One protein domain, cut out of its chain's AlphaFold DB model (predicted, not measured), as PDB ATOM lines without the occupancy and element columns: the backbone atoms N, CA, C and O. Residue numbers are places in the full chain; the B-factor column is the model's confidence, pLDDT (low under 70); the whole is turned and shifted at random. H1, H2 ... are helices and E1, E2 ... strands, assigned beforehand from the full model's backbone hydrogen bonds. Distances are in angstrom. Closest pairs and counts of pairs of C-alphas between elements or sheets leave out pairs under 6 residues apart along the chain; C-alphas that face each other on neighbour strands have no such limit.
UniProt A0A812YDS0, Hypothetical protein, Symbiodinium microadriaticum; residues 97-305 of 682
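AT A GLANCE: This is residues 97 to 305 of the 682 residues of the protein "Hypothetical protein" of Symbiodinium microadriaticum (UniProt A0A812YDS0). The chain is wound in stacked turns of one strand and one helix, from E1 and H1 to E5 and H5, like a short solenoid: the strands line up in one twisted sheet and the five helices in a row alongside it. A meander, E6 E7 E8, closes the far end, E8 fitting between E5 and E7, while the loop of residues 127 to 133 sticks out near the other end. The 209 printed residues hold five named helices and eight named strands, E1 H1 E2 H2 E3 H3 E4 H4 E5 H5 E6 E7 E8, with 104 residues, under half, in named elements. The mixed sheet runs E1 E2 E3 E4 E5 E8 E7 E6, and the class is mixed, helices and strands. The whole is compact, with a radius of gyration of the C-alphas of 17.3 A and spans of 56 by 39 by 31 A.

HOW THE PARTS SIT: E1, residues 101 to 103, is an edge strand, parallel to E2, residues 138 to 143, with N 102 and O 141 2.8 A apart. H1, residues 111 to 119, touches H2, residues 151 to 163, the same way at a shallow tilt of 15 degrees, the closest C-alphas being those of Asp 111 and Gly 153, 4.1 A. E3, residues 167 to 172, is parallel to E2, N 142 and O 170 2.8 A apart. H3, residues 181 to 192, touches H2, closest at the C-alphas of Asp 151 and Ser 183, 4.7 A. H1, H2 and H3 are not on the sheet. E4, residues 201 to 203, is parallel to E3, N 171 and O 201 2.9 A apart. H4, residues 211 to 232, touches H3, closest at the C-alphas of Ser 181 and Gly 213, 4.1 A. E5, residues 239 to 242, is parallel to E4, N 242 and O 202 2.8 A apart. E1 H1 E2, E2 H2 E3, E3 H3 E4 and E4 H4 E5 are strand-helix-strand units, two parallel neighbour strands with a helix between, each crossover right-handed. H5, residues 250 to 259, touches residues 211 to 219 of H4 at a steep tilt of 45 degrees, closest at the C-alphas of Ala 215 and Val 253, 4.6 A. H4 and H5 are on the same face of the sheet, which gives two layers, at heights over the sheet of 6.7 A and 4.6 A. E5, H5 and E6, residues 262 to 267, form a split unit, its strands not neighbours, with a right-handed crossover. E6 and E7, residues 277 to 282, are a hairpin, N 265 and O 279 2.8 A apart. E7 and E8, residues 290 to 293, are another, N 278 and O 292 2.7 A apart; each strand of this meander is the antiparallel neighbour of the one before. E8 is parallel to E5, N 291 and O 239 2.8 A apart. Every O i to N i+4 pair is within hydrogen-bond range in H1, H2, H3 and H5, and 16 of 18 are in H4.

IN THESE COORDINATES: E1 begins at C-alpha 101 (155.643, 216.920, 237.136). H4 is 32.0 A long, H2 18.1 A, E7 16.7 A and H3 16.4 A. H4 ends at C-alpha 232 (165.360, 236.391, 221.146), and E8 at C-alpha 293 (175.392, 211.739, 225.131).

THE WHOLE: The two C-alphas farthest apart, those of Lys 128 and Arg 305, are 56.3 A apart. The printed part has no cut. The link from H1 to E2, 18 residues, is long. The mean pLDDT of the printed part is 85.5; residues 97 to 98, 121 to 135, 270 to 275 and 296 to 305 are under 70.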
ATOM      1  N   ASP A  97     156.584 229.284 240.546       46.44
ATOM      2  CA  ASP A  97     157.483 228.153 240.348       46.44
ATOM      3  C   ASP A  97     156.866 226.786 240.701       46.44
ATOM      4  O   ASP A  97     157.600 225.797 240.791       46.44
ATOM      5  N   ALA A  98     155.542 226.677 240.886       51.28
ATOM      6  CA  ALA A  98     154.877 225.379 241.034       51.28
ATOM      7  C   ALA A  98     154.981 224.572 239.725       51.28
ATOM      8  O   ALA A  98     154.122 224.613 238.848       51.28
ATOM      9  N   ARG A  99     156.087 223.846 239.573       76.38
ATOM     10  CA  ARG A  99     156.369 222.998 238.417       76.38
ATOM     11  C   ARG A  99     155.576 221.709 238.529       76.38
ATOM     12  O   ARG A  99     155.859 220.868 239.378       76.38
ATOM     13  N   LEU A 100     154.602 221.546 237.644       83.62
ATOM     14  CA  LEU A 100     153.869 220.298 237.527       83.62
ATOM     15  C   LEU A 100     154.765 219.218 236.905       83.62
ATOM     16  O   LEU A 100     155.216 219.362 235.768       83.62
ATOM     17  N   SER A 101     154.986 218.130 237.636       84.00
ATOM     18  CA  SER A 101     155.643 216.920 237.136       84.00
ATOM     19  C   SER A 101     154.656 215.757 237.172       84.00
ATOM     20  O   SER A 101     153.973 215.561 238.176       84.00
ATOM     21  N   VAL A 102     154.573 215.000 236.081       87.44
ATOM     22  CA  VAL A 102     153.706 213.826 235.929       87.44
ATOM     23  C   VAL A 102     154.596 212.600 235.754       87.44
ATOM     24  O   VAL A 102     155.360 212.526 234.794       87.44
ATOM     25  N   GLU A 103     154.495 211.649 236.680       87.88
ATOM     26  CA  GLU A 103     155.322 210.440 236.735       87.88
ATOM     27  C   GLU A 103     154.442 209.202 236.504       87.88
ATOM     28  O   GLU A 103     153.689 208.795 237.385       87.88
ATOM     29  N   LEU A 104     154.526 208.607 235.312       86.62
ATOM     30  CA  LEU A 104     153.811 207.381 234.929       86.62
ATOM     31  C   LEU A 104     154.787 206.293 234.451       86.62
ATOM     32  O   LEU A 104     154.433 205.426 233.652       86.62
ATOM     33  N   GLY A 105     156.044 206.352 234.894       83.44
ATOM     34  CA  GLY A 105     157.076 205.405 234.487       83.44
ATOM     35  C   GLY A 105     156.954 204.039 235.170       83.44
ATOM     36  O   GLY A 105     156.719 203.990 236.376       83.44
ATOM     37  N   GLY A 106     157.115 202.940 234.428       86.06
ATOM     38  CA  GLY A 106     157.081 201.577 234.983       86.06
ATOM     39  C   GLY A 106     155.683 200.981 235.190       86.06
ATOM     40  O   GLY A 106     155.547 199.938 235.825       86.06
ATOM     41  N   TRP A 107     154.631 201.622 234.675       86.81
ATOM     42  CA  TRP A 107     153.236 201.198 234.884       86.81
ATOM     43  C   TRP A 107     152.770 200.143 233.873       86.81
ATOM     44  O   TRP A 107     151.619 199.708 233.915       86.81
ATOM     45  N   GLY A 108     153.636 199.738 232.937       88.81
ATOM     46  CA  GLY A 108     153.276 198.800 231.873       88.81
ATOM     47  C   GLY A 108     152.204 199.353 230.929       88.81
ATOM     48  O   GLY A 108     151.451 198.583 230.328       88.81
ATOM     49  N   ILE A 109     152.114 200.681 230.805       88.00
ATOM     50  CA  ILE A 109     151.133 201.351 229.951       88.00
ATOM     51  C   ILE A 109     151.399 200.946 228.497       88.00
ATOM     52  O   ILE A 109     152.520 201.056 228.005       88.00
ATOM     53  N   ARG A 110     150.357 200.452 227.823       93.19
ATOM     54  CA  ARG A 110     150.375 200.072 226.403       93.19
ATOM     55  C   ARG A 110     149.796 201.194 225.543       93.19
ATOM     56  O   ARG A 110     149.056 202.039 226.047       93.19
ATOM     57  N   ASP A 111     150.033 201.127 224.237       91.12
ATOM     58  CA  ASP A 111     149.489 202.082 223.262       91.12
ATOM     59  C   ASP A 111     147.980 202.263 223.381       91.12
ATOM     60  O   ASP A 111     147.501 203.390 223.464       91.12
ATOM     61  N   SER A 112     147.227 201.168 223.507       90.88
ATOM     62  CA  SER A 112     145.772 201.219 223.672       90.88
ATOM     63  C   SER A 112     145.336 202.008 224.908       90.88
ATOM     64  O   SER A 112     144.371 202.765 224.840       90.88
ATOM     65  N   ALA A 113     146.063 201.884 226.021       88.31
ATOM     66  CA  ALA A 113     145.767 202.614 227.246       88.31
ATOM     67  C   ALA A 113     146.045 204.110 227.078       88.31
ATOM     68  O   ALA A 113     145.248 204.924 227.530       88.31
ATOM     69  N   VAL A 114     147.122 204.496 226.389       85.19
ATOM     70  CA  VAL A 114     147.397 205.915 226.114       85.19
ATOM     71  C   VAL A 114     146.422 206.491 225.124       85.19
ATOM     72  O   VAL A 114     145.914 207.579 225.359       85.19
ATOM     73  N   VAL A 115     146.108 205.760 224.062       84.88
ATOM     74  CA  VAL A 115     145.069 206.144 223.111       84.88
ATOM     75  C   VAL A 115     143.750 206.365 223.848       84.88
ATOM     76  O   VAL A 115     143.114 207.389 223.625       84.88
ATOM     77  N   GLU A 116     143.360 205.481 224.769       82.25
ATOM     78  CA  GLU A 116     142.169 205.666 225.608       82.25
ATOM     79  C   GLU A 116     142.294 206.868 226.550       82.25
ATOM     80  O   GLU A 116     141.378 207.683 226.616       82.25
ATOM     81  N   ILE A 117     143.423 207.032 227.240       80.19
ATOM     82  CA  ILE A 117     143.658 208.157 228.156       80.19
ATOM     83  C   ILE A 117     143.579 209.498 227.409       80.19
ATOM     84  O   ILE A 117     142.987 210.457 227.912       80.19
ATOM     85  N   VAL A 118     144.154 209.548 226.207       77.88
ATOM     86  CA  VAL A 118     144.147 210.682 225.278       77.88
ATOM     87  C   VAL A 118     142.745 210.931 224.728       77.88
ATOM     88  O   VAL A 118     142.307 212.080 224.697       77.88
ATOM     89  N   LYS A 119     142.028 209.879 224.309       75.00
ATOM     90  CA  LYS A 119     140.652 209.963 223.789       75.00
ATOM     91  C   LYS A 119     139.672 210.451 224.845       75.00
ATOM     92  O   LYS A 119     138.783 211.230 224.528       75.00
ATOM     93  N   ARG A 120     139.831 209.995 226.086       72.19
ATOM     94  CA  ARG A 120     138.972 210.374 227.212       72.19
ATOM     95  C   ARG A 120     139.315 211.749 227.786       72.19
ATOM     96  O   ARG A 120     138.689 212.149 228.760       72.19
ATOM     97  N   GLU A 121     140.335 212.428 227.249       63.81
ATOM     98  CA  GLU A 121     140.896 213.672 227.802       63.81
ATOM     99  C   GLU A 121     141.269 213.535 229.298       63.81
ATOM    100  O   GLU A 121     141.348 214.499 230.053       63.81
ATOM    101  N   THR A 122     141.511 212.296 229.741       55.44
ATOM    102  CA  THR A 122     141.682 211.925 231.156       55.44
ATOM    103  C   THR A 122     143.082 212.151 231.698       55.44
ATOM    104  O   THR A 122     143.271 212.030 232.908       55.44
ATOM    105  N   LEU A 123     144.039 212.599 230.873       57.28
ATOM    106  CA  LEU A 123     145.152 213.417 231.375       57.28
ATOM    107  C   LEU A 123     144.582 214.785 231.773       57.28
ATOM    108  O   LEU A 123     144.962 215.828 231.240       57.28
ATOM    109  N   ASN A 124     143.626 214.754 232.697       48.81
ATOM    110  CA  ASN A 124     143.031 215.896 233.337       48.81
ATOM    111  C   ASN A 124     144.110 216.431 234.273       48.81
ATOM    112  O   ASN A 124     144.126 216.209 235.477       48.81
ATOM    113  N   VAL A 125     145.027 217.180 233.670       50.12
ATOM    114  CA  VAL A 125     145.878 218.159 234.344       50.12
ATOM    115  C   VAL A 125     145.020 219.319 234.892       50.12
ATOM    116  O   VAL A 125     145.533 220.303 235.411       50.12
ATOM    117  N   THR A 126     143.690 219.199 234.816       41.22
ATOM    118  CA  THR A 126     142.710 220.075 235.436       41.22
ATOM    119  C   THR A 126     142.784 219.968 236.961       41.22
ATOM    120  O   THR A 126     141.923 219.414 237.639       41.22
ATOM    121  N   GLY A 127     143.774 220.656 237.533       43.94
ATOM    122  CA  GLY A 127     143.408 221.584 238.594       43.94
ATOM    123  C   GLY A 127     142.219 222.396 238.074       43.94
ATOM    124  O   GLY A 127     142.252 222.894 236.949       43.94
ATOM    125  N   LYS A 128     141.124 222.419 238.832       40.00
ATOM    126  CA  LYS A 128     139.816 222.964 238.430       40.00
ATOM    127  C   LYS A 128     139.838 224.464 238.083       40.00
ATOM    128  O   LYS A 128     138.830 224.989 237.623       40.00
ATOM    129  N   ASP A 129     140.990 225.110 238.205       40.72
ATOM    130  CA  ASP A 129     141.252 226.480 237.791       40.72
ATOM    131  C   ASP A 129     141.553 226.524 236.288       40.72
ATOM    132  O   ASP A 129     142.694 226.690 235.846       40.72
ATOM    133  N   ARG A 130     140.509 226.397 235.458       39.47
ATOM    134  CA  ARG A 130     140.563 226.971 234.106       39.47
ATOM    135  C   ARG A 130     140.648 228.488 234.271       39.47
ATOM    136  O   ARG A 130     139.634 229.178 234.217       39.47
ATOM    137  N   ILE A 131     141.861 229.004 234.461       42.94
ATOM    138  CA  ILE A 131     142.170 230.423 234.286       42.94
ATOM    139  C   ILE A 131     141.718 230.777 232.866       42.94
ATOM    140  O   ILE A 131     142.208 230.234 231.875       42.94
ATOM    141  N   CYS A 132     140.706 231.632 232.770       37.94
ATOM    142  CA  CYS A 132     139.966 231.952 231.550       37.94
ATOM    143  C   CYS A 132     140.757 232.833 230.559       37.94
ATOM    144  O   CYS A 132     140.170 233.614 229.815       37.94
ATOM    145  N   CYS A 133     142.084 232.706 230.515       38.34
ATOM    146  CA  CYS A 133     142.974 233.671 229.872       38.34
ATOM    147  C   CYS A 133     143.948 233.030 228.874       38.34
ATOM    148  O   CYS A 133     145.118 233.368 228.870       38.34
ATOM    149  N   GLY A 134     143.521 232.090 228.024       57.56
ATOM    150  CA  GLY A 134     144.379 231.599 226.927       57.56
ATOM    151  C   GLY A 134     145.704 230.944 227.354       57.56
ATOM    152  O   GLY A 134     146.576 230.731 226.507       57.56
ATOM    153  N   ASP A 135     145.851 230.613 228.638       68.62
ATOM    154  CA  ASP A 135     147.100 230.140 229.206       68.62
ATOM    155  C   ASP A 135     147.346 228.684 228.817       68.62
ATOM    156  O   ASP A 135     146.533 227.778 229.011       68.62
ATOM    157  N   GLN A 136     148.499 228.477 228.198       81.25
ATOM    158  CA  GLN A 136     148.981 227.176 227.788       81.25
ATOM    159  C   GLN A 136     149.235 226.311 229.036       81.25
ATOM    160  O   GLN A 136     150.049 226.696 229.875       81.25
ATOM    161  N   VAL A 137     148.603 225.134 229.156       88.69
ATOM    162  CA  VAL A 137     148.915 224.194 230.252       88.69
ATOM    163  C   VAL A 137     150.394 223.825 230.164       88.69
ATOM    164  O   VAL A 137     150.853 223.342 229.127       88.69
ATOM    165  N   HIS A 138     151.145 224.054 231.241       91.62
ATOM    166  CA  HIS A 138     152.587 223.820 231.280       91.62
ATOM    167  C   HIS A 138     152.935 222.694 232.252       91.62
ATOM    168  O   HIS A 138     152.779 222.812 233.462       91.62
ATOM    169  N   ILE A 139     153.447 221.599 231.697       93.56
ATOM    170  CA  ILE A 139     154.041 220.486 232.429       93.56
ATOM    171  C   ILE A 139     155.558 220.671 232.394       93.56
ATOM    172  O   ILE A 139     156.176 220.783 231.331       93.56
ATOM    173  N   HIS A 140     156.191 220.706 233.559       93.88
ATOM    174  CA  HIS A 140     157.640 220.787 233.635       93.88
ATOM    175  C   HIS A 140     158.295 219.472 233.202       93.88
ATOM    176  O   HIS A 140     159.187 219.487 232.357       93.88
ATOM    177  N   CYS A 141     157.830 218.344 233.739       95.56
ATOM    178  CA  CYS A 141     158.356 217.020 233.420       95.56
ATOM    179  C   CYS A 141     157.216 216.028 233.195       95.56
ATOM    180  O   CYS A 141     156.353 215.876 234.056       95.56
ATOM    181  N   LEU A 142     157.211 215.364 232.041       95.81
ATOM    182  CA  LEU A 142     156.328 214.247 231.734       95.81
ATOM    183  C   LEU A 142     157.184 212.988 231.597       95.81
ATOM    184  O   LEU A 142     157.909 212.824 230.609       95.81
ATOM    185  N   ASN A 143     157.118 212.121 232.604       95.88
ATOM    186  CA  ASN A 143     157.888 210.892 232.656       95.88
ATOM    187  C   ASN A 143     157.027 209.671 232.331       95.88
ATOM    188  O   ASN A 143     156.112 209.319 233.074       95.88
ATOM    189  N   LEU A 144     157.354 209.025 231.217       95.50
ATOM    190  CA  LEU A 144     156.674 207.870 230.641       95.50
ATOM    191  C   LEU A 144     157.659 206.706 230.397       95.50
ATOM    192  O   LEU A 144     157.403 205.834 229.565       95.50
ATOM    193  N   GLN A 145     158.800 206.696 231.092       95.94
ATOM    194  CA  GLN A 145     159.842 205.669 230.956       95.94
ATOM    195  C   GLN A 145     159.343 204.253 231.308       95.94
ATOM    196  O   GLN A 145     158.405 204.107 232.085       95.94
ATOM    197  N   GLU A 146     160.005 203.206 230.809       95.75
ATOM    198  CA  GLU A 146     159.747 201.804 231.218       95.75
ATOM    199  C   GLU A 146     158.281 201.366 231.086       95.75
ATOM    200  O   GLU A 146     157.717 200.678 231.937       95.75
ATOM    201  N   ASN A 147     157.633 201.794 230.015       94.69
ATOM    202  CA  ASN A 147     156.300 201.343 229.661       94.69
ATOM    203  C   ASN A 147     156.390 200.448 228.416       94.69
ATOM    204  O   ASN A 147     157.472 200.064 227.967       94.69
ATOM    205  N   ASN A 148     155.240 200.075 227.867       93.50
ATOM    206  CA  ASN A 148     155.168 199.334 226.618       93.50
ATOM    207  C   ASN A 148     154.605 200.228 225.505       93.50
ATOM    208  O   ASN A 148     153.709 199.810 224.769       93.50
ATOM    209  N   PHE A 149     155.112 201.466 225.428       88.88
ATOM    210  CA  PHE A 149     154.809 202.381 224.331       88.88
ATOM    211  C   PHE A 149     155.427 201.871 223.036       88.88
ATOM    212  O   PHE A 149     156.617 201.548 222.986       88.88
ATOM    213  N   GLY A 150     154.609 201.841 222.001       96.31
ATOM    214  CA  GLY A 150     154.984 201.763 220.610       96.31
ATOM    215  C   GLY A 150     154.765 203.084 219.883       96.31
ATOM    216  O   GLY A 150     154.482 204.133 220.474       96.31
ATOM    217  N   ASP A 151     154.909 203.015 218.563       98.00
ATOM    218  CA  ASP A 151     154.758 204.164 217.675       98.00
ATOM    219  C   ASP A 151     153.361 204.797 217.732       98.00
ATOM    220  O   ASP A 151     153.243 206.024 217.723       98.00
ATOM    221  N   GLU A 152     152.310 203.986 217.872       97.12
ATOM    222  CA  GLU A 152     150.924 204.462 217.950       97.12
ATOM    223  C   GLU A 152     150.665 205.260 219.235       97.12
ATOM    224  O   GLU A 152     149.984 206.290 219.218       97.12
ATOM    225  N   GLY A 153     151.241 204.823 220.359       96.38
ATOM    226  CA  GLY A 153     151.115 205.515 221.638       96.38
ATOM    227  C   GLY A 153     151.824 206.869 221.637       96.38
ATOM    228  O   GLY A 153     151.264 207.855 222.127       96.38
ATOM    229  N   VAL A 154     153.021 206.952 221.043       97.50
ATOM    230  CA  VAL A 154     153.735 208.232 220.874       97.50
ATOM    231  C   VAL A 154     152.982 209.152 219.918       97.50
ATOM    232  O   VAL A 154     152.880 210.351 220.183       97.50
ATOM    233  N   GLU A 155     152.397 208.618 218.847       97.44
ATOM    234  CA  GLU A 155     151.567 209.407 217.940       97.44
ATOM    235  C   GLU A 155     150.331 209.987 218.623       97.44
ATOM    236  O   GLU A 155     150.077 211.195 218.522       97.44
ATOM    237  N   ALA A 156     149.607 209.171 219.386       96.38
ATOM    238  CA  ALA A 156     148.475 209.634 220.178       96.38
ATOM    239  C   ALA A 156     148.899 210.699 221.202       96.38
ATOM    240  O   ALA A 156     148.223 211.723 221.338       96.38
ATOM    241  N   LEU A 157     150.037 210.502 221.875       96.00
ATOM    242  CA  LEU A 157     150.599 211.464 222.823       96.00
ATOM    243  C   LEU A 157     150.929 212.802 222.146       96.00
ATOM    244  O   LEU A 157     150.490 213.850 222.620       96.00
ATOM    245  N   VAL A 158     151.662 212.793 221.031       96.56
ATOM    246  CA  VAL A 158     151.996 214.013 220.276       96.56
ATOM    247  C   VAL A 158     150.724 214.709 219.793       96.56
ATOM    248  O   VAL A 158     150.605 215.932 219.920       96.56
ATOM    249  N   GLY A 159     149.744 213.946 219.305       95.56
ATOM    250  CA  GLY A 159     148.429 214.454 218.924       95.56
ATOM    251  C   GLY A 159     147.693 215.116 220.091       95.56
ATOM    252  O   GLY A 159     147.127 216.195 219.919       95.56
ATOM    253  N   TYR A 160     147.755 214.532 221.288       94.12
ATOM    254  CA  TYR A 160     147.156 215.082 222.506       94.12
ATOM    255  C   TYR A 160     147.824 216.381 222.958       94.12
ATOM    256  O   TYR A 160     147.135 217.382 223.166       94.12
ATOM    257  N   LEU A 161     149.159 216.392 223.061       94.38
ATOM    258  CA  LEU A 161     149.934 217.588 223.414       94.38
ATOM    259  C   LEU A 161     149.676 218.713 222.401       94.38
ATOM    260  O   LEU A 161     149.498 219.881 222.765       94.38
ATOM    261  N   THR A 162     149.573 218.349 221.120       93.69
ATOM    262  CA  THR A 162     149.256 219.279 220.039       93.69
ATOM    263  C   THR A 162     147.828 219.821 220.173       93.69
ATOM    264  O   THR A 162     147.628 221.034 220.253       93.69
ATOM    265  N   ARG A 163     146.810 218.970 220.255       93.56
ATOM    266  CA  ARG A 163     145.404 219.402 220.300       93.56
ATOM    267  C   ARG A 163     145.109 220.289 221.508       93.56
ATOM    268  O   ARG A 163     144.520 221.353 221.352       93.56
ATOM    269  N   ASN A 164     145.614 219.903 222.677       90.94
ATOM    270  CA  ASN A 164     145.324 220.576 223.944       90.94
ATOM    271  C   ASN A 164     146.282 221.718 224.278       90.94
ATOM    272  O   ASN A 164     146.218 222.278 225.368       90.94
ATOM    273  N   ARG A 165     147.186 222.067 223.351       92.12
ATOM    274  CA  ARG A 165     148.209 223.097 223.577       92.12
ATOM    275  C   ARG A 165     148.993 222.832 224.862       92.12
ATOM    276  O   ARG A 165     149.317 223.763 225.571       92.12
ATOM    277  N   ILE A 166     149.343 221.590 225.171       92.44
ATOM    278  CA  ILE A 166     150.110 221.298 226.386       92.44
ATOM    279  C   ILE A 166     151.590 221.524 226.093       92.44
ATOM    280  O   ILE A 166     152.150 220.955 225.155       92.44
ATOM    281  N   ARG A 167     152.229 222.376 226.890       93.88
ATOM    282  CA  ARG A 167     153.673 222.588 226.866       93.88
ATOM    283  C   ARG A 167     154.345 221.599 227.801       93.88
ATOM    284  O   ARG A 167     153.968 221.513 228.963       93.88
ATOM    285  N   VAL A 168     155.395 220.944 227.325       95.69
ATOM    286  CA  VAL A 168     156.248 220.070 228.137       95.69
ATOM    287  C   VAL A 168     157.676 220.600 228.063       95.69
ATOM    288  O   VAL A 168     158.148 220.860 226.960       95.69
ATOM    289  N   ASP A 169     158.364 220.809 229.192       95.56
ATOM    290  CA  ASP A 169     159.795 221.172 229.164       95.56
ATOM    291  C   ASP A 169     160.701 219.926 229.073       95.56
ATOM    292  O   ASP A 169     161.687 219.966 228.337       95.56
ATOM    293  N   ILE A 170     160.376 218.846 229.793       96.62
ATOM    294  CA  ILE A 170     161.145 217.593 229.855       96.62
ATOM    295  C   ILE A 170     160.221 216.419 229.514       96.62
ATOM    296  O   ILE A 170     159.238 216.189 230.217       96.62
ATOM    297  N   LEU A 171     160.538 215.666 228.461       97.50
ATOM    298  CA  LEU A 171     159.801 214.471 228.048       97.50
ATOM    299  C   LEU A 171     160.700 213.235 228.149       97.50
ATOM    300  O   LEU A 171     161.712 213.139 227.450       97.50
ATOM    301  N   ARG A 172     160.329 212.273 228.999       97.75
ATOM    302  CA  ARG A 172     161.083 211.024 229.181       97.75
ATOM    303  C   ARG A 172     160.301 209.834 228.647       97.75
ATOM    304  O   ARG A 172     159.247 209.503 229.176       97.75
ATOM    305  N   LEU A 173     160.843 209.193 227.618       97.31
ATOM    306  CA  LEU A 173     160.282 208.028 226.926       97.31
ATOM    307  C   LEU A 173     161.283 206.860 226.869       97.31
ATOM    308  O   LEU A 173     161.090 205.923 226.102       97.31
ATOM    309  N   PHE A 174     162.360 206.893 227.657       95.44
ATOM    310  CA  PHE A 174     163.411 205.876 227.602       95.44
ATOM    311  C   PHE A 174     162.933 204.501 228.107       95.44
ATOM    312  O   PHE A 174     161.985 204.415 228.891       95.44
ATOM    313  N   ARG A 175     163.607 203.424 227.680       96.56
ATOM    314  CA  ARG A 175     163.238 202.020 227.969       96.56
ATOM    315  C   ARG A 175     161.822 201.657 227.499       96.56
ATOM    316  O   ARG A 175     161.123 200.898 228.162       96.56
ATOM    317  N   ASN A 176     161.410 202.182 226.347       97.12
ATOM    318  CA  ASN A 176     160.206 201.741 225.646       97.12
ATOM    319  C   ASN A 176     160.629 201.047 224.338       97.12
ATOM    320  O   ASN A 176     160.915 201.727 223.350       97.12
ATOM    321  N   PRO A 177     160.714 199.704 224.309       96.56
ATOM    322  CA  PRO A 177     161.356 198.980 223.211       96.56
ATOM    323  C   PRO A 177     160.614 199.092 221.875       96.56
ATOM    324  O   PRO A 177     161.229 198.879 220.838       96.56
ATOM    325  N   ASN A 178     159.324 199.446 221.879       97.31
ATOM    326  CA  ASN A 178     158.533 199.587 220.654       97.31
ATOM    327  C   ASN A 178     158.500 201.033 220.122       97.31
ATOM    328  O   ASN A 178     157.908 201.278 219.073       97.31
ATOM    329  N   VAL A 179     159.130 201.993 220.812       97.75
ATOM    330  CA  VAL A 179     159.289 203.374 220.326       97.75
ATOM    331  C   VAL A 179     160.359 203.376 219.239       97.75
ATOM    332  O   VAL A 179     161.555 203.297 219.528       97.75
ATOM    333  N   GLY A 180     159.918 203.413 217.985       97.69
ATOM    334  CA  GLY A 180     160.749 203.235 216.804       97.69
ATOM    335  C   GLY A 180     161.033 204.518 216.025       97.69
ATOM    336  O   GLY A 180     160.880 205.646 216.502       97.69
ATOM    337  N   SER A 181     161.444 204.350 214.765       98.00
ATOM    338  CA  SER A 181     161.682 205.476 213.853       98.00
ATOM    339  C   SER A 181     160.418 206.294 213.574       98.00
ATOM    340  O   SER A 181     160.529 207.509 213.438       98.00
ATOM    341  N   LYS A 182     159.223 205.678 213.529       98.00
ATOM    342  CA  LYS A 182     157.971 206.422 213.289       98.00
ATOM    343  C   LYS A 182     157.644 207.340 214.468       98.00
ATOM    344  O   LYS A 182     157.307 208.501 214.242       98.00
ATOM    345  N   SER A 183     157.833 206.874 215.708       98.00
ATOM    346  CA  SER A 183     157.763 207.725 216.906       98.00
ATOM    347  C   SER A 183     158.691 208.931 216.805       98.00
ATOM    348  O   SER A 183     158.278 210.057 217.078       98.00
ATOM    349  N   ALA A 184     159.946 208.707 216.405       98.12
ATOM    350  CA  ALA A 184     160.935 209.773 216.276       98.12
ATOM    351  C   ALA A 184     160.537 210.797 215.199       98.12
ATOM    352  O   ALA A 184     160.614 211.997 215.458       98.12
ATOM    353  N   SER A 185     160.023 210.352 214.047       97.69
ATOM    354  CA  SER A 185     159.460 211.240 213.019       97.69
ATOM    355  C   SER A 185     158.261 212.037 213.543       97.69
ATOM    356  O   SER A 185     158.166 213.239 213.300       97.69
ATOM    357  N   LYS A 186     157.376 211.425 214.339       97.88
ATOM    358  CA  LYS A 186     156.239 212.140 214.936       97.88
ATOM    359  C   LYS A 186     156.663 213.166 215.986       97.88
ATOM    360  O   LYS A 186     156.108 214.261 216.062       97.88
ATOM    361  N   LEU A 187     157.684 212.852 216.778       98.00
ATOM    362  CA  LEU A 187     158.319 213.830 217.659       98.00
ATOM    363  C   LEU A 187     158.967 214.955 216.837       98.00
ATOM    364  O   LEU A 187     158.834 216.118 217.205       98.00
ATOM    365  N   ALA A 188     159.586 214.656 215.692       97.94
ATOM    366  CA  ALA A 188     160.128 215.668 214.783       97.94
ATOM    367  C   ALA A 188     159.039 216.641 214.281       97.94
ATOM    368  O   ALA A 188     159.277 217.853 214.220       97.94
ATOM    369  N   GLU A 189     157.824 216.151 213.999       96.62
ATOM    370  CA  GLU A 189     156.663 217.003 213.695       96.62
ATOM    371  C   GLU A 189     156.338 217.941 214.864       96.62
ATOM    372  O   GLU A 189     156.158 219.138 214.644       96.62
ATOM    373  N   LEU A 190     156.328 217.442 216.108       96.56
ATOM    374  CA  LEU A 190     156.103 218.268 217.304       96.56
ATOM    375  C   LEU A 190     157.132 219.406 217.420       96.56
ATOM    376  O   LEU A 190     156.764 220.530 217.759       96.56
ATOM    377  N   TYR A 191     158.406 219.139 217.119       96.38
ATOM    378  CA  TYR A 191     159.468 220.156 217.111       96.38
ATOM    379  C   TYR A 191     159.352 221.154 215.953       96.38
ATOM    380  O   TYR A 191     159.785 222.300 216.087       96.38
ATOM    381  N   SER A 192     158.759 220.734 214.836       95.69
ATOM    382  CA  SER A 192     158.584 221.562 213.639       95.69
ATOM    383  C   SER A 192     157.359 222.478 213.711       95.69
ATOM    384  O   SER A 192     157.243 223.397 212.905       95.69
ATOM    385  N   GLN A 193     156.447 222.267 214.666       93.62
ATOM    386  CA  GLN A 193     155.261 223.107 214.829       93.62
ATOM    387  C   GLN A 193     155.614 224.532 215.275       93.62
ATOM    388  O   GLN A 193     156.230 224.769 216.322       93.62
ATOM    389  N   ASP A 194     155.135 225.509 214.511       88.00
ATOM    390  CA  ASP A 194     155.282 226.915 214.855       88.00
ATOM    391  C   ASP A 194     154.387 227.355 216.018       88.00
ATOM    392  O   ASP A 194     153.380 226.737 216.361       88.00
ATOM    393  N   GLY A 195     154.808 228.428 216.692       85.75
ATOM    394  CA  GLY A 195     154.065 229.017 217.811       85.75
ATOM    395  C   GLY A 195     154.144 228.263 219.144       85.75
ATOM    396  O   GLY A 195     153.594 228.747 220.128       85.75
ATOM    397  N   ARG A 196     154.842 227.118 219.224       85.00
ATOM    398  CA  ARG A 196     154.966 226.346 220.473       85.00
ATOM    399  C   ARG A 196     156.413 226.116 220.887       85.00
ATOM    400  O   ARG A 196     157.226 225.726 220.050       85.00
ATOM    401  N   PRO A 197     156.772 226.335 222.160       87.12
ATOM    402  CA  PRO A 197     158.068 225.907 222.661       87.12
ATOM    403  C   PRO A 197     158.057 224.374 222.797       87.12
ATOM    404  O   PRO A 197     157.263 223.853 223.586       87.12
ATOM    405  N   PRO A 198     158.889 223.646 222.038       89.69
ATOM    406  CA  PRO A 198     158.972 222.198 222.174       89.69
ATOM    407  C   PRO A 198     159.718 221.813 223.467       89.69
ATOM    408  O   PRO A 198     160.294 222.693 224.128       89.69
ATOM    409  N   PRO A 199     159.760 220.516 223.821       95.62
ATOM    410  CA  PRO A 199     160.536 220.052 224.963       95.62
ATOM    411  C   PRO A 199     162.007 220.436 224.835       95.62
ATOM    412  O   PRO A 199     162.641 220.220 223.801       95.62
ATOM    413  N   LYS A 200     162.559 221.015 225.901       95.31
ATOM    414  CA  LYS A 200     163.983 221.361 226.001       95.31
ATOM    415  C   LYS A 200     164.840 220.127 226.243       95.31
ATOM    416  O   LYS A 200     166.025 220.146 225.929       95.31
ATOM    417  N   GLU A 201     164.245 219.100 226.833       96.69
ATOM    418  CA  GLU A 201     164.902 217.852 227.177       96.69
ATOM    419  C   GLU A 201     164.047 216.671 226.716       96.69
ATOM    420  O   GLU A 201     162.859 216.594 227.038       96.69
ATOM    421  N   LEU A 202     164.652 215.765 225.952       97.69
ATOM    422  CA  LEU A 202     164.006 214.582 225.396       97.69
ATOM    423  C   LEU A 202     164.861 213.349 225.672       97.69
ATOM    424  O   LEU A 202     166.026 213.299 225.277       97.69
ATOM    425  N   HIS A 203     164.300 212.347 226.348       97.62
ATOM    426  CA  HIS A 203     164.995 211.083 226.609       97.62
ATOM    427  C   HIS A 203     164.349 209.946 225.828       97.62
ATOM    428  O   HIS A 203     163.203 209.593 226.093       97.62
ATOM    429  N   LEU A 204     165.109 209.354 224.912       97.31
ATOM    430  CA  LEU A 204     164.724 208.223 224.065       97.31
ATOM    431  C   LEU A 204     165.736 207.071 224.171       97.31
ATOM    432  O   LEU A 204     165.889 206.288 223.240       97.31
ATOM    433  N   SER A 205     166.471 206.974 225.278       96.31
ATOM    434  CA  SER A 205     167.491 205.941 225.458       96.31
ATOM    435  C   SER A 205     166.883 204.537 225.563       96.31
ATOM    436  O   SER A 205     165.834 204.367 226.183       96.31
ATOM    437  N   ASN A 206     167.563 203.503 225.065       96.12
ATOM    438  CA  ASN A 206     167.058 202.115 225.074       96.12
ATOM    439  C   ASN A 206     165.669 201.967 224.414       96.12
ATOM    440  O   ASN A 206     164.787 201.291 224.949       96.12
ATOM    441  N   CYS A 207     165.468 202.638 223.283       96.81
ATOM    442  CA  CYS A 207     164.297 202.474 222.426       96.81
ATOM    443  C   CYS A 207     164.718 201.780 221.112       96.81
ATOM    444  O   CYS A 207     165.864 201.345 220.958       96.81
ATOM    445  N   ALA A 208     163.802 201.652 220.154       97.19
ATOM    446  CA  ALA A 208     164.069 201.089 218.828       97.19
ATOM    447  C   ALA A 208     164.207 202.174 217.744       97.19
ATOM    448  O   ALA A 208     163.857 201.951 216.581       97.19
ATOM    449  N   VAL A 209     164.704 203.366 218.095       97.56
ATOM    450  CA  VAL A 209     164.872 204.465 217.134       97.56
ATOM    451  C   VAL A 209     165.980 204.109 216.137       97.56
ATOM    452  O   VAL A 209     167.132 203.923 216.518       97.56
ATOM    453  N   GLY A 210     165.637 204.013 214.850       97.44
ATOM    454  CA  GLY A 210     166.597 203.756 213.773       97.44
ATOM    455  C   GLY A 210     167.252 205.032 213.232       97.44
ATOM    456  O   GLY A 210     166.853 206.147 213.571       97.44
ATOM    457  N   SER A 211     168.239 204.874 212.341       97.12
ATOM    458  CA  SER A 211     169.055 205.988 211.814       97.12
ATOM    459  C   SER A 211     168.236 207.088 211.161       97.12
ATOM    460  O   SER A 211     168.463 208.264 211.432       97.12
ATOM    461  N   THR A 212     167.251 206.715 210.344       96.94
ATOM    462  CA  THR A 212     166.374 207.674 209.666       96.94
ATOM    463  C   THR A 212     165.575 208.497 210.675       96.94
ATOM    464  O   THR A 212     165.595 209.721 210.607       96.94
ATOM    465  N   GLY A 213     164.943 207.840 211.656       97.38
ATOM    466  CA  GLY A 213     164.146 208.519 212.679       97.38
ATOM    467  C   GLY A 213     164.988 209.424 213.581       97.38
ATOM    468  O   GLY A 213     164.588 210.552 213.861       97.38
ATOM    469  N   ALA A 214     166.178 208.969 213.988       97.56
ATOM    470  CA  ALA A 214     167.119 209.778 214.762       97.56
ATOM    471  C   ALA A 214     167.572 211.025 213.984       97.56
ATOM    472  O   ALA A 214     167.574 212.126 214.534       97.56
ATOM    473  N   ALA A 215     167.915 210.869 212.704       97.12
ATOM    474  CA  ALA A 215     168.341 211.973 211.852       97.12
ATOM    475  C   ALA A 215     167.231 213.006 211.631       97.12
ATOM    476  O   ALA A 215     167.470 214.201 211.803       97.12
ATOM    477  N   ASP A 216     166.018 212.555 211.309       97.62
ATOM    478  CA  ASP A 216     164.873 213.437 211.071       97.62
ATOM    479  C   ASP A 216     164.504 214.216 212.348       97.62
ATOM    480  O   ASP A 216     164.269 215.428 212.301       97.62
ATOM    481  N   LEU A 217     164.536 213.547 213.506       98.06
ATOM    482  CA  LEU A 217     164.312 214.166 214.812       98.06
ATOM    483  C   LEU A 217     165.367 215.230 215.133       98.06
ATOM    484  O   LEU A 217     165.013 216.369 215.439       98.06
ATOM    485  N   LEU A 218     166.655 214.892 215.047       97.62
ATOM    486  CA  LEU A 218     167.737 215.842 215.329       97.62
ATOM    487  C   LEU A 218     167.709 217.032 214.367       97.62
ATOM    488  O   LEU A 218     167.923 218.168 214.789       97.62
ATOM    489  N   LEU A 219     167.382 216.801 213.096       97.25
ATOM    490  CA  LEU A 219     167.250 217.862 212.106       97.25
ATOM    491  C   LEU A 219     166.101 218.825 212.445       97.25
ATOM    492  O   LEU A 219     166.279 220.044 212.366       97.25
ATOM    493  N   ALA A 220     164.942 218.304 212.855       97.31
ATOM    494  CA  ALA A 220     163.812 219.126 213.286       97.31
ATOM    495  C   ALA A 220     164.158 219.973 214.520       97.31
ATOM    496  O   ALA A 220     163.889 221.178 214.543       97.31
ATOM    497  N   ILE A 221     164.824 219.377 215.514       96.38
ATOM    498  CA  ILE A 221     165.281 220.086 216.716       96.38
ATOM    499  C   ILE A 221     166.278 221.192 216.338       96.38
ATOM    500  O   ILE A 221     166.108 222.339 216.752       96.38
ATOM    501  N   ALA A 222     167.277 220.895 215.504       95.75
ATOM    502  CA  ALA A 222     168.304 221.860 215.118       95.75
ATOM    503  C   ALA A 222     167.706 223.058 214.362       95.75
ATOM    504  O   ALA A 222     168.009 224.214 214.673       95.75
ATOM    505  N   ARG A 223     166.782 222.803 213.426       95.12
ATOM    506  CA  ARG A 223     166.038 223.857 212.714       95.12
ATOM    507  C   ARG A 223     165.224 224.722 213.673       95.12
ATOM    508  O   ARG A 223     165.241 225.947 213.549       95.12
ATOM    509  N   ARG A 224     164.550 224.107 214.648       93.62
ATOM    510  CA  ARG A 224     163.734 224.830 215.629       93.62
ATOM    511  C   ARG A 224     164.566 225.708 216.561       93.62
ATOM    512  O   ARG A 224     164.160 226.822 216.881       93.62
ATOM    513  N   TRP A 225     165.734 225.238 216.987       91.88
ATOM    514  CA  TRP A 225     166.624 226.042 217.824       91.88
ATOM    515  C   TRP A 225     167.247 227.199 217.049       91.88
ATOM    516  O   TRP A 225     167.260 228.321 217.554       91.88
ATOM    517  N   ARG A 226     167.645 226.969 215.791       90.00
ATOM    518  CA  ARG A 226     168.137 228.027 214.895       90.00
ATOM    519  C   ARG A 226     167.129 229.176 214.765       90.00
ATOM    520  O   ARG A 226     167.518 230.343 214.806       90.00
ATOM    521  N   THR A 227     165.834 228.880 214.625       89.06
ATOM    522  CA  THR A 227     164.806 229.932 214.553       89.06
ATOM    523  C   THR A 227     164.570 230.608 215.904       89.06
ATOM    524  O   THR A 227     164.440 231.830 215.956       89.06
ATOM    525  N   ALA A 228     164.586 229.855 217.007       84.81
ATOM    526  CA  ALA A 228     164.386 230.399 218.350       84.81
ATOM    527  C   ALA A 228     165.479 231.397 218.780       84.81
ATOM    528  O   ALA A 228     165.166 232.398 219.433       84.81
ATOM    529  N   GLU A 229     166.738 231.155 218.410       75.56
ATOM    530  CA  GLU A 229     167.854 232.063 218.711       75.56
ATOM    531  C   GLU A 229     167.726 233.409 218.004       75.56
ATOM    532  O   GLU A 229     167.908 234.459 218.628       75.56
ATOM    533  N   ARG A 230     167.335 233.387 216.724       80.38
ATOM    534  CA  ARG A 230     167.165 234.605 215.919       80.38
ATOM    535  C   ARG A 230     166.115 235.543 216.504       80.38
ATOM    536  O   ARG A 230     166.297 236.752 216.471       80.38
ATOM    537  N   VAL A 231     165.043 234.995 217.076       79.56
ATOM    538  CA  VAL A 231     163.937 235.801 217.617       79.56
ATOM    539  C   VAL A 231     164.322 236.511 218.917       79.56
ATOM    540  O   VAL A 231     163.859 237.620 219.169       79.56
ATOM    541  N   LYS A 232     165.140 235.891 219.775       76.12
ATOM    542  CA  LYS A 232     165.360 236.391 221.146       76.12
ATOM    543  C   LYS A 232     166.624 237.225 221.326       76.12
ATOM    544  O   LYS A 232     166.809 237.771 222.414       76.12
ATOM    545  N   GLY A 233     167.507 237.292 220.325       81.31
ATOM    546  CA  GLY A 233     168.783 238.023 220.405       81.31
ATOM    547  C   GLY A 233     169.712 237.552 221.536       81.31
ATOM    548  O   GLY A 233     170.703 238.201 221.852       81.31
ATOM    549  N   ARG A 234     169.378 236.430 222.182       80.25
ATOM    550  CA  ARG A 234     170.133 235.778 223.250       80.25
ATOM    551  C   ARG A 234     170.343 234.336 222.824       80.25
ATOM    552  O   ARG A 234     169.387 233.709 222.368       80.25
ATOM    553  N   ALA A 235     171.557 233.824 223.020       79.69
ATOM    554  CA  ALA A 235     171.879 232.422 222.775       79.69
ATOM    555  C   ALA A 235     170.870 231.531 223.513       79.69
ATOM    556  O   ALA A 235     170.697 231.646 224.737       79.69
ATOM    557  N   ALA A 236     170.144 230.703 222.766       83.88
ATOM    558  CA  ALA A 236     169.188 229.792 223.365       83.88
ATOM    559  C   ALA A 236     169.976 228.697 224.081       83.88
ATOM    560  O   ALA A 236     171.050 228.286 223.652       83.88
ATOM    561  N   LYS A 237     169.450 228.203 225.204       89.25
ATOM    562  CA  LYS A 237     170.039 227.007 225.810       89.25
ATOM    563  C   LYS A 237     169.852 225.846 224.823       89.25
ATOM    564  O   LYS A 237     168.715 225.701 224.367       89.25
ATOM    565  N   PRO A 238     170.888 225.038 224.531       90.31
ATOM    566  CA  PRO A 238     170.760 223.890 223.637       90.31
ATOM    567  C   PRO A 238     169.660 222.940 224.106       90.31
ATOM    568  O   PRO A 238     169.402 222.827 225.311       90.31
ATOM    569  N   ALA A 239     169.031 222.254 223.154       93.88
ATOM    570  CA  ALA A 239     168.190 221.104 223.453       93.88
ATOM    571  C   ALA A 239     169.063 219.965 223.989       93.88
ATOM    572  O   ALA A 239     170.151 219.717 223.467       93.88
ATOM    573  N   TYR A 240     168.588 219.246 224.999       95.62
ATOM    574  CA  TYR A 240     169.248 218.040 225.486       95.62
ATOM    575  C   TYR A 240     168.488 216.810 224.997       95.62
ATOM    576  O   TYR A 240     167.310 216.644 225.310       95.62
ATOM    577  N   VAL A 241     169.139 215.961 224.208       96.56
ATOM    578  CA  VAL A 241     168.495 214.813 223.563       96.56
ATOM    579  C   VAL A 241     169.293 213.560 223.880       96.56
ATOM    580  O   VAL A 241     170.438 213.432 223.468       96.56
ATOM    581  N   ARG A 242     168.694 212.610 224.599       95.75
ATOM    582  CA  ARG A 242     169.329 211.320 224.886       95.75
ATOM    583  C   ARG A 242     168.856 210.258 223.910       95.75
ATOM    584  O   ARG A 242     167.670 209.939 223.880       95.75
ATOM    585  N   LEU A 243     169.791 209.717 223.139       95.88
ATOM    586  CA  LEU A 243     169.560 208.669 222.141       95.88
ATOM    587  C   LEU A 243     170.446 207.435 222.380       95.88
ATOM    588  O   LEU A 243     170.528 206.561 221.520       95.88
ATOM    589  N   ASP A 244     171.096 207.339 223.541       93.44
ATOM    590  CA  ASP A 244     171.964 206.215 223.893       93.44
ATOM    591  C   ASP A 244     171.227 204.863 223.834       93.44
ATOM    592  O   ASP A 244     170.029 204.769 224.098       93.44
ATOM    593  N   ASN A 245     171.952 203.803 223.467       94.00
ATOM    594  CA  ASN A 245     171.438 202.430 223.366       94.00
ATOM    595  C   ASN A 245     170.263 202.231 222.385       94.00
ATOM    596  O   ASN A 245     169.428 201.353 222.591       94.00
ATOM    597  N   ASN A 246     170.187 203.027 221.319       95.06
ATOM    598  CA  ASN A 246     169.315 202.746 220.177       95.06
ATOM    599  C   ASN A 246     170.112 202.088 219.041       95.06
ATOM    600  O   ASN A 246     171.327 202.257 218.931       95.06
ATOM    601  N   ARG A 247     169.421 201.352 218.163       92.00
ATOM    602  CA  ARG A 247     170.030 200.670 217.010       92.00
ATOM    603  C   ARG A 247     170.071 201.591 215.793       92.00
ATOM    604  O   ARG A 247     169.282 201.431 214.862       92.00
ATOM    605  N   PHE A 248     170.990 202.549 215.787       93.69
ATOM    606  CA  PHE A 248     171.241 203.364 214.603       93.69
ATOM    607  C   PHE A 248     172.721 203.582 214.315       93.69
ATOM    608  O   PHE A 248     173.575 203.508 215.192       93.69
ATOM    609  N   HIS A 249     173.003 203.882 213.052       94.50
ATOM    610  CA  HIS A 249     174.337 204.174 212.546       94.50
ATOM    611  C   HIS A 249     174.567 205.683 212.563       94.50
ATOM    612  O   HIS A 249     173.864 206.425 211.868       94.50
ATOM    613  N   LEU A 250     175.552 206.145 213.341       92.38
ATOM    614  CA  LEU A 250     175.824 207.579 213.469       92.38
ATOM    615  C   LEU A 250     176.243 208.211 212.137       92.38
ATOM    616  O   LEU A 250     175.885 209.352 211.885       92.38
ATOM    617  N   GLU A 251     176.942 207.475 211.275       94.12
ATOM    618  CA  GLU A 251     177.379 207.956 209.957       94.12
ATOM    619  C   GLU A 251     176.201 208.408 209.089       94.12
ATOM    620  O   GLU A 251     176.242 209.484 208.502       94.12
ATOM    621  N   HIS A 252     175.104 207.644 209.086       96.00
ATOM    622  CA  HIS A 252     173.882 208.023 208.374       96.00
ATOM    623  C   HIS A 252     173.286 209.309 208.960       96.00
ATOM    624  O   HIS A 252     172.905 210.222 208.226       96.00
ATOM    625  N   VAL A 253     173.212 209.399 210.292       96.31
ATOM    626  CA  VAL A 253     172.687 210.583 210.987       96.31
ATOM    627  C   VAL A 253     173.546 211.816 210.690       96.31
ATOM    628  O   VAL A 253     173.010 212.883 210.394       96.31
ATOM    629  N   ALA A 254     174.870 211.666 210.718       95.50
ATOM    630  CA  ALA A 254     175.823 212.718 210.398       95.50
ATOM    631  C   ALA A 254     175.707 213.166 208.934       95.50
ATOM    632  O   ALA A 254     175.666 214.369 208.693       95.50
ATOM    633  N   GLY A 255     175.580 212.229 207.985       96.69
ATOM    634  CA  GLY A 255     175.380 212.525 206.563       96.69
ATOM    635  C   GLY A 255     174.127 213.366 206.314       96.69
ATOM    636  O   GLY A 255     174.219 214.453 205.748       96.69
ATOM    637  N   LYS A 256     172.975 212.947 206.857       97.50
ATOM    638  CA  LYS A 256     171.722 213.718 206.751       97.50
ATOM    639  C   LYS A 256     171.802 215.102 207.402       97.50
ATOM    640  O   LYS A 256     171.231 216.066 206.894       97.50
ATOM    641  N   LEU A 257     172.472 215.222 208.550       96.75
ATOM    642  CA  LEU A 257     172.673 216.527 209.186       96.75
ATOM    643  C   LEU A 257     173.572 217.425 208.328       96.75
ATOM    644  O   LEU A 257     173.253 218.604 208.155       96.75
ATOM    645  N   GLN A 258     174.634 216.868 207.743       96.56
ATOM    646  CA  GLN A 258     175.564 217.584 206.873       96.56
ATOM    647  C   GLN A 258     174.881 218.110 205.609       96.56
ATOM    648  O   GLN A 258     175.065 219.282 205.282       96.56
ATOM    649  N   GLU A 259     174.033 217.308 204.963       96.94
ATOM    650  CA  GLU A 259     173.199 217.734 203.824       96.94
ATOM    651  C   GLU A 259     172.327 218.957 204.154       96.94
ATOM    652  O   GLU A 259     172.033 219.783 203.291       96.94
ATOM    653  N   ALA A 260     171.939 219.113 205.421       96.44
ATOM    654  CA  ALA A 260     171.140 220.232 205.902       96.44
ATOM    655  C   ALA A 260     171.960 221.374 206.537       96.44
ATOM    656  O   ALA A 260     171.392 222.235 207.220       96.44
ATOM    657  N   ASN A 261     173.274 221.412 206.299       96.62
ATOM    658  CA  ASN A 261     174.214 222.375 206.875       96.62
ATOM    659  C   ASN A 261     174.293 222.326 208.411       96.62
ATOM    660  O   ASN A 261     174.365 223.365 209.082       96.62
ATOM    661  N   PHE A 262     174.305 221.118 208.973       96.44
ATOM    662  CA  PHE A 262     174.610 220.862 210.376       96.44
ATOM    663  C   PHE A 262     175.749 219.844 210.520       96.44
ATOM    664  O   PHE A 262     175.868 218.913 209.735       96.44
ATOM    665  N   HIS A 263     176.577 219.978 211.551       95.69
ATOM    666  CA  HIS A 263     177.641 219.024 211.860       95.69
ATOM    667  C   HIS A 263     177.511 218.499 213.282       95.69
ATOM    668  O   HIS A 263     177.245 219.266 214.209       95.69
ATOM    669  N   ILE A 264     177.770 217.203 213.449       94.88
ATOM    670  CA  ILE A 264     177.990 216.595 214.758       94.88
ATOM    671  C   ILE A 264     179.473 216.733 215.102       94.88
ATOM    672  O   ILE A 264     180.337 216.391 214.294       94.88
ATOM    673  N   ARG A 265     179.781 217.226 216.298       92.50
ATOM    674  CA  ARG A 265     181.143 217.298 216.839       92.50
ATOM    675  C   ARG A 265     181.183 216.665 218.215       92.50
ATOM    676  O   ARG A 265     180.195 216.702 218.937       92.50
ATOM    677  N   GLN A 266     182.328 216.120 218.601       90.81
ATOM    678  CA  GLN A 266     182.531 215.738 219.993       90.81
ATOM    679  C   GLN A 266     182.636 217.010 220.847       90.81
ATOM    680  O   GLN A 266     183.428 217.912 220.555       90.81
ATOM    681  N   GLY A 267     181.784 217.090 221.857       85.69
ATOM    682  CA  GLY A 267     181.640 218.211 222.771       85.69
ATOM    683  C   GLY A 267     181.970 217.830 224.208       85.69
ATOM    684  O   GLY A 267     182.409 216.717 224.493       85.69
ATOM    685  N   TYR A 268     181.744 218.768 225.122       79.88
ATOM    686  CA  TYR A 268     181.916 218.550 226.558       79.88
ATOM    687  C   TYR A 268     180.738 219.170 227.298       79.88
ATOM    688  O   TYR A 268     180.511 220.374 227.172       79.88
ATOM    689  N   ASP A 269     179.994 218.375 228.072       74.94
ATOM    690  CA  ASP A 269     178.904 218.911 228.884       74.94
ATOM    691  C   ASP A 269     179.516 219.637 230.091       74.94
ATOM    692  O   ASP A 269     180.090 218.995 230.968       74.94
ATOM    693  N   PRO A 270     179.401 220.970 230.207       65.81
ATOM    694  CA  PRO A 270     179.939 221.669 231.367       65.81
ATOM    695  C   PRO A 270     179.185 221.338 232.666       65.81
ATOM    696  O   PRO A 270     179.676 221.664 233.747       65.81
ATOM    697  N   ARG A 271     177.981 220.750 232.587       67.19
ATOM    698  CA  ARG A 271     177.141 220.426 233.752       67.19
ATOM    699  C   ARG A 271     177.375 219.020 234.276       67.19
ATOM    700  O   ARG A 271     177.240 218.798 235.477       67.19
ATOM    701  N   CYS A 272     177.723 218.091 233.397       62.62
ATOM    702  CA  CYS A 272     177.929 216.698 233.746       62.62
ATOM    703  C   CYS A 272     179.382 216.319 233.477       62.62
ATOM    704  O   CYS A 272     179.886 216.534 232.387       62.62
ATOM    705  N   ARG A 273     180.054 215.656 234.426       57.44
ATOM    706  CA  ARG A 273     181.415 215.115 234.212       57.44
ATOM    707  C   ARG A 273     181.481 213.994 233.161       57.44
ATOM    708  O   ARG A 273     182.519 213.352 233.038       57.44
ATOM    709  N   HIS A 274     180.400 213.740 232.431       59.50
ATOM    710  CA  HIS A 274     180.421 212.871 231.269       59.50
ATOM    711  C   HIS A 274     181.293 213.551 230.207       59.50
ATOM    712  O   HIS A 274     180.909 214.566 229.632       59.50
ATOM    713  N   SER A 275     182.493 213.012 229.989       56.97
ATOM    714  CA  SER A 275     183.487 213.495 229.017       56.97
ATOM    715  C   SER A 275     183.041 213.360 227.560       56.97
ATOM    716  O   SER A 275     183.736 213.785 226.643       56.97
ATOM    717  N   ASP A 276     181.859 212.795 227.372       80.00
ATOM    718  CA  ASP A 276     181.482 212.064 226.195       80.00
ATOM    719  C   ASP A 276     180.094 212.578 225.794       80.00
ATOM    720  O   ASP A 276     179.071 211.957 226.090       80.00
ATOM    721  N   ILE A 277     180.044 213.754 225.162       88.56
ATOM    722  CA  ILE A 277     178.843 214.248 224.477       88.56
ATOM    723  C   ILE A 277     179.150 214.568 223.014       88.56
ATOM    724  O   ILE A 277     180.271 214.910 222.647       88.56
ATOM    725  N   CYS A 278     178.137 214.486 222.169       91.50
ATOM    726  CA  CYS A 278     178.114 215.005 220.819       91.50
ATOM    727  C   CYS A 278     177.274 216.290 220.789       91.50
ATOM    728  O   CYS A 278     176.159 216.336 221.307       91.50
ATOM    729  N   GLU A 279     177.797 217.329 220.157       93.56
ATOM    730  CA  GLU A 279     177.120 218.601 219.941       93.56
ATOM    731  C   GLU A 279     176.748 218.747 218.462       93.56
ATOM    732  O   GLU A 279     177.560 218.463 217.579       93.56
ATOM    733  N   VAL A 280     175.524 219.199 218.186       95.00
ATOM    734  CA  VAL A 280     175.077 219.531 216.825       95.00
ATOM    735  C   VAL A 280     175.184 221.038 216.618       95.00
ATOM    736  O   VAL A 280     174.571 221.812 217.357       95.00
ATOM    737  N   HIS A 281     175.934 221.450 215.599       94.25
ATOM    738  CA  HIS A 281     176.172 222.851 215.244       94.25
ATOM    739  C   HIS A 281     175.723 223.155 213.822       94.25
ATOM    740  O   HIS A 281     175.752 222.286 212.956       94.25
ATOM    741  N   GLU A 282     175.390 224.414 213.553       94.38
ATOM    742  CA  GLU A 282     175.290 224.936 212.189       94.38
ATOM    743  C   GLU A 282     176.685 225.118 211.563       94.38
ATOM    744  O   GLU A 282     177.643 225.527 212.235       94.38
ATOM    745  N   VAL A 283     176.796 224.818 210.265       91.50
ATOM    746  CA  VAL A 283     177.992 225.120 209.463       91.50
ATOM    747  C   VAL A 283     178.289 226.620 209.568       91.50
ATOM    748  O   VAL A 283     177.420 227.443 209.307       91.50
ATOM    749  N   GLY A 284     179.511 226.984 209.966       88.88
ATOM    750  CA  GLY A 284     179.904 228.383 210.204       88.88
ATOM    751  C   GLY A 284     180.162 228.744 211.671       88.88
ATOM    752  O   GLY A 284     180.545 229.872 211.957       88.88
ATOM    753  N   GLY A 285     180.027 227.790 212.600       81.31
ATOM    754  CA  GLY A 285     180.483 227.968 213.986       81.31
ATOM    755  C   GLY A 285     179.464 228.625 214.918       81.31
ATOM    756  O   GLY A 285     179.857 229.301 215.867       81.31
ATOM    757  N   GLY A 286     178.170 228.410 214.665       83.69
ATOM    758  CA  GLY A 286     177.101 228.812 215.581       83.69
ATOM    759  C   GLY A 286     177.151 228.081 216.935       83.69
ATOM    760  O   GLY A 286     177.857 227.071 217.081       83.69
ATOM    761  N   PRO A 287     176.401 228.576 217.939       85.44
ATOM    762  CA  PRO A 287     176.285 227.908 219.231       85.44
ATOM    763  C   PRO A 287     175.751 226.481 219.058       85.44
ATOM    764  O   PRO A 287     175.082 226.153 218.076       85.44
ATOM    765  N   SER A 288     176.077 225.614 220.013       83.31
ATOM    766  CA  SER A 288     175.570 224.244 220.041       83.31
ATOM    767  C   SER A 288     174.044 224.290 220.130       83.31
ATOM    768  O   SER A 288     173.487 224.909 221.036       83.31
ATOM    769  N   LEU A 289     173.365 223.643 219.186       84.25
ATOM    770  CA  LEU A 289     171.902 223.611 219.119       84.25
ATOM    771  C   LEU A 289     171.350 222.424 219.911       84.25
ATOM    772  O   LEU A 289     170.292 222.522 220.533       84.25
ATOM    773  N   ILE A 290     172.089 221.311 219.904       89.50
ATOM    774  CA  ILE A 290     171.710 220.051 220.544       89.50
ATOM    775  C   ILE A 290     172.920 219.465 221.261       89.50
ATOM    776  O   ILE A 290     174.016 219.460 220.704       89.50
ATOM    777  N   MET A 291     172.702 218.944 222.464       87.50
ATOM    778  CA  MET A 291     173.649 218.121 223.214       87.50
ATOM    779  C   MET A 291     173.105 216.694 223.313       87.50
ATOM    780  O   MET A 291     171.975 216.492 223.761       87.50
ATOM    781  N   ILE A 292     173.911 215.722 222.896       88.56
ATOM    782  CA  ILE A 292     173.579 214.296 222.868       88.56
ATOM    783  C   ILE A 292     174.666 213.551 223.649       88.56
ATOM    784  O   ILE A 292     175.833 213.827 223.409       88.56
ATOM    785  N   PRO A 293     174.366 212.622 224.570       82.75
ATOM    786  CA  PRO A 293     175.392 211.739 225.131       82.75
ATOM    787  C   PRO A 293     176.164 211.015 224.018       82.75
ATOM    788  O   PRO A 293     175.576 210.692 222.984       82.75
ATOM    789  N   GLN A 294     177.462 210.768 224.203       77.81
ATOM    790  CA  GLN A 294     178.283 210.096 223.201       77.81
ATOM    791  C   GLN A 294     177.665 208.752 222.877       77.81
ATOM    792  O   GLN A 294     177.466 207.880 223.723       77.81
ATOM    793  N   MET A 295     177.358 208.615 221.603       73.25
ATOM    794  CA  MET A 295     176.966 207.358 221.021       73.25
ATOM    795  C   MET A 295     178.262 206.577 220.851       73.25
ATOM    796  O   MET A 295     179.258 207.160 220.422       73.25
ATOM    797  N   SER A 296     178.291 205.309 221.258       63.12
ATOM    798  CA  SER A 296     179.465 204.447 221.118       63.12
ATOM    799  C   SER A 296     179.844 204.359 219.641       63.12
ATOM    800  O   SER A 296     179.286 203.592 218.861       63.12
ATOM    801  N   LEU A 297     180.753 205.248 219.269       57.09
ATOM    802  CA  LEU A 297     181.296 205.446 217.949       57.09
ATOM    803  C   LEU A 297     182.341 204.371 217.739       57.09
ATOM    804  O   LEU A 297     183.466 204.487 218.213       57.09
ATOM    805  N   THR A 298     181.971 203.311 217.037       50.50
ATOM    806  CA  THR A 298     182.958 202.347 216.545       50.50
ATOM    807  C   THR A 298     183.837 202.947 215.439       50.50
ATOM    808  O   THR A 298     184.878 202.379 215.132       50.50
ATOM    809  N   ALA A 299     183.472 204.112 214.886       49.03
ATOM    810  CA  ALA A 299     184.271 204.890 213.940       49.03
ATOM    811  C   ALA A 299     184.723 206.220 214.575       49.03
ATOM    812  O   ALA A 299     183.905 206.994 215.073       49.03
ATOM    813  N   SER A 300     186.028 206.492 214.580       49.41
ATOM    814  CA  SER A 300     186.614 207.708 215.157       49.41
ATOM    815  C   SER A 300     186.113 208.967 214.437       49.41
ATOM    816  O   SER A 300     186.477 209.203 213.286       49.41
ATOM    817  N   LEU A 301     185.307 209.802 215.101       56.69
ATOM    818  CA  LEU A 301     185.046 211.161 214.615       56.69
ATOM    819  C   LEU A 301     186.323 212.012 214.727       56.69
ATOM    820  O   LEU A 301     187.089 211.823 215.677       56.69
ATOM    821  N   PRO A 302     186.537 212.982 213.817       52.91
ATOM    822  CA  PRO A 302     187.667 213.897 213.907       52.91
ATOM    823  C   PRO A 302     187.610 214.663 215.231       52.91
ATOM    824  O   PRO A 302     186.609 215.313 215.561       52.91
ATOM    825  N   SER A 303     188.680 214.556 216.017       50.16
ATOM    826  CA  SER A 303     188.746 215.161 217.347       50.16
ATOM    827  C   SER A 303     188.716 216.693 217.251       50.16
ATOM    828  O   SER A 303     189.118 217.294 216.253       50.16
ATOM    829  N   ARG A 304     188.303 217.370 218.332       42.47
ATOM    830  CA  ARG A 304     188.263 218.846 218.424       42.47
ATOM    831  C   ARG A 304     189.600 219.529 218.068       42.47
ATOM    832  O   ARG A 304     189.595 220.717 217.749       42.47
ATOM    833  N   ARG A 305     190.728 218.802 218.124       45.44
ATOM    834  CA  ARG A 305     192.074 219.301 217.791       45.44
ATOM    835  C   ARG A 305     192.306 219.481 216.286       45.44
ATOM    836  O   ARG A 305     193.022 220.403 215.917       45.44
TER     837      ARG A 305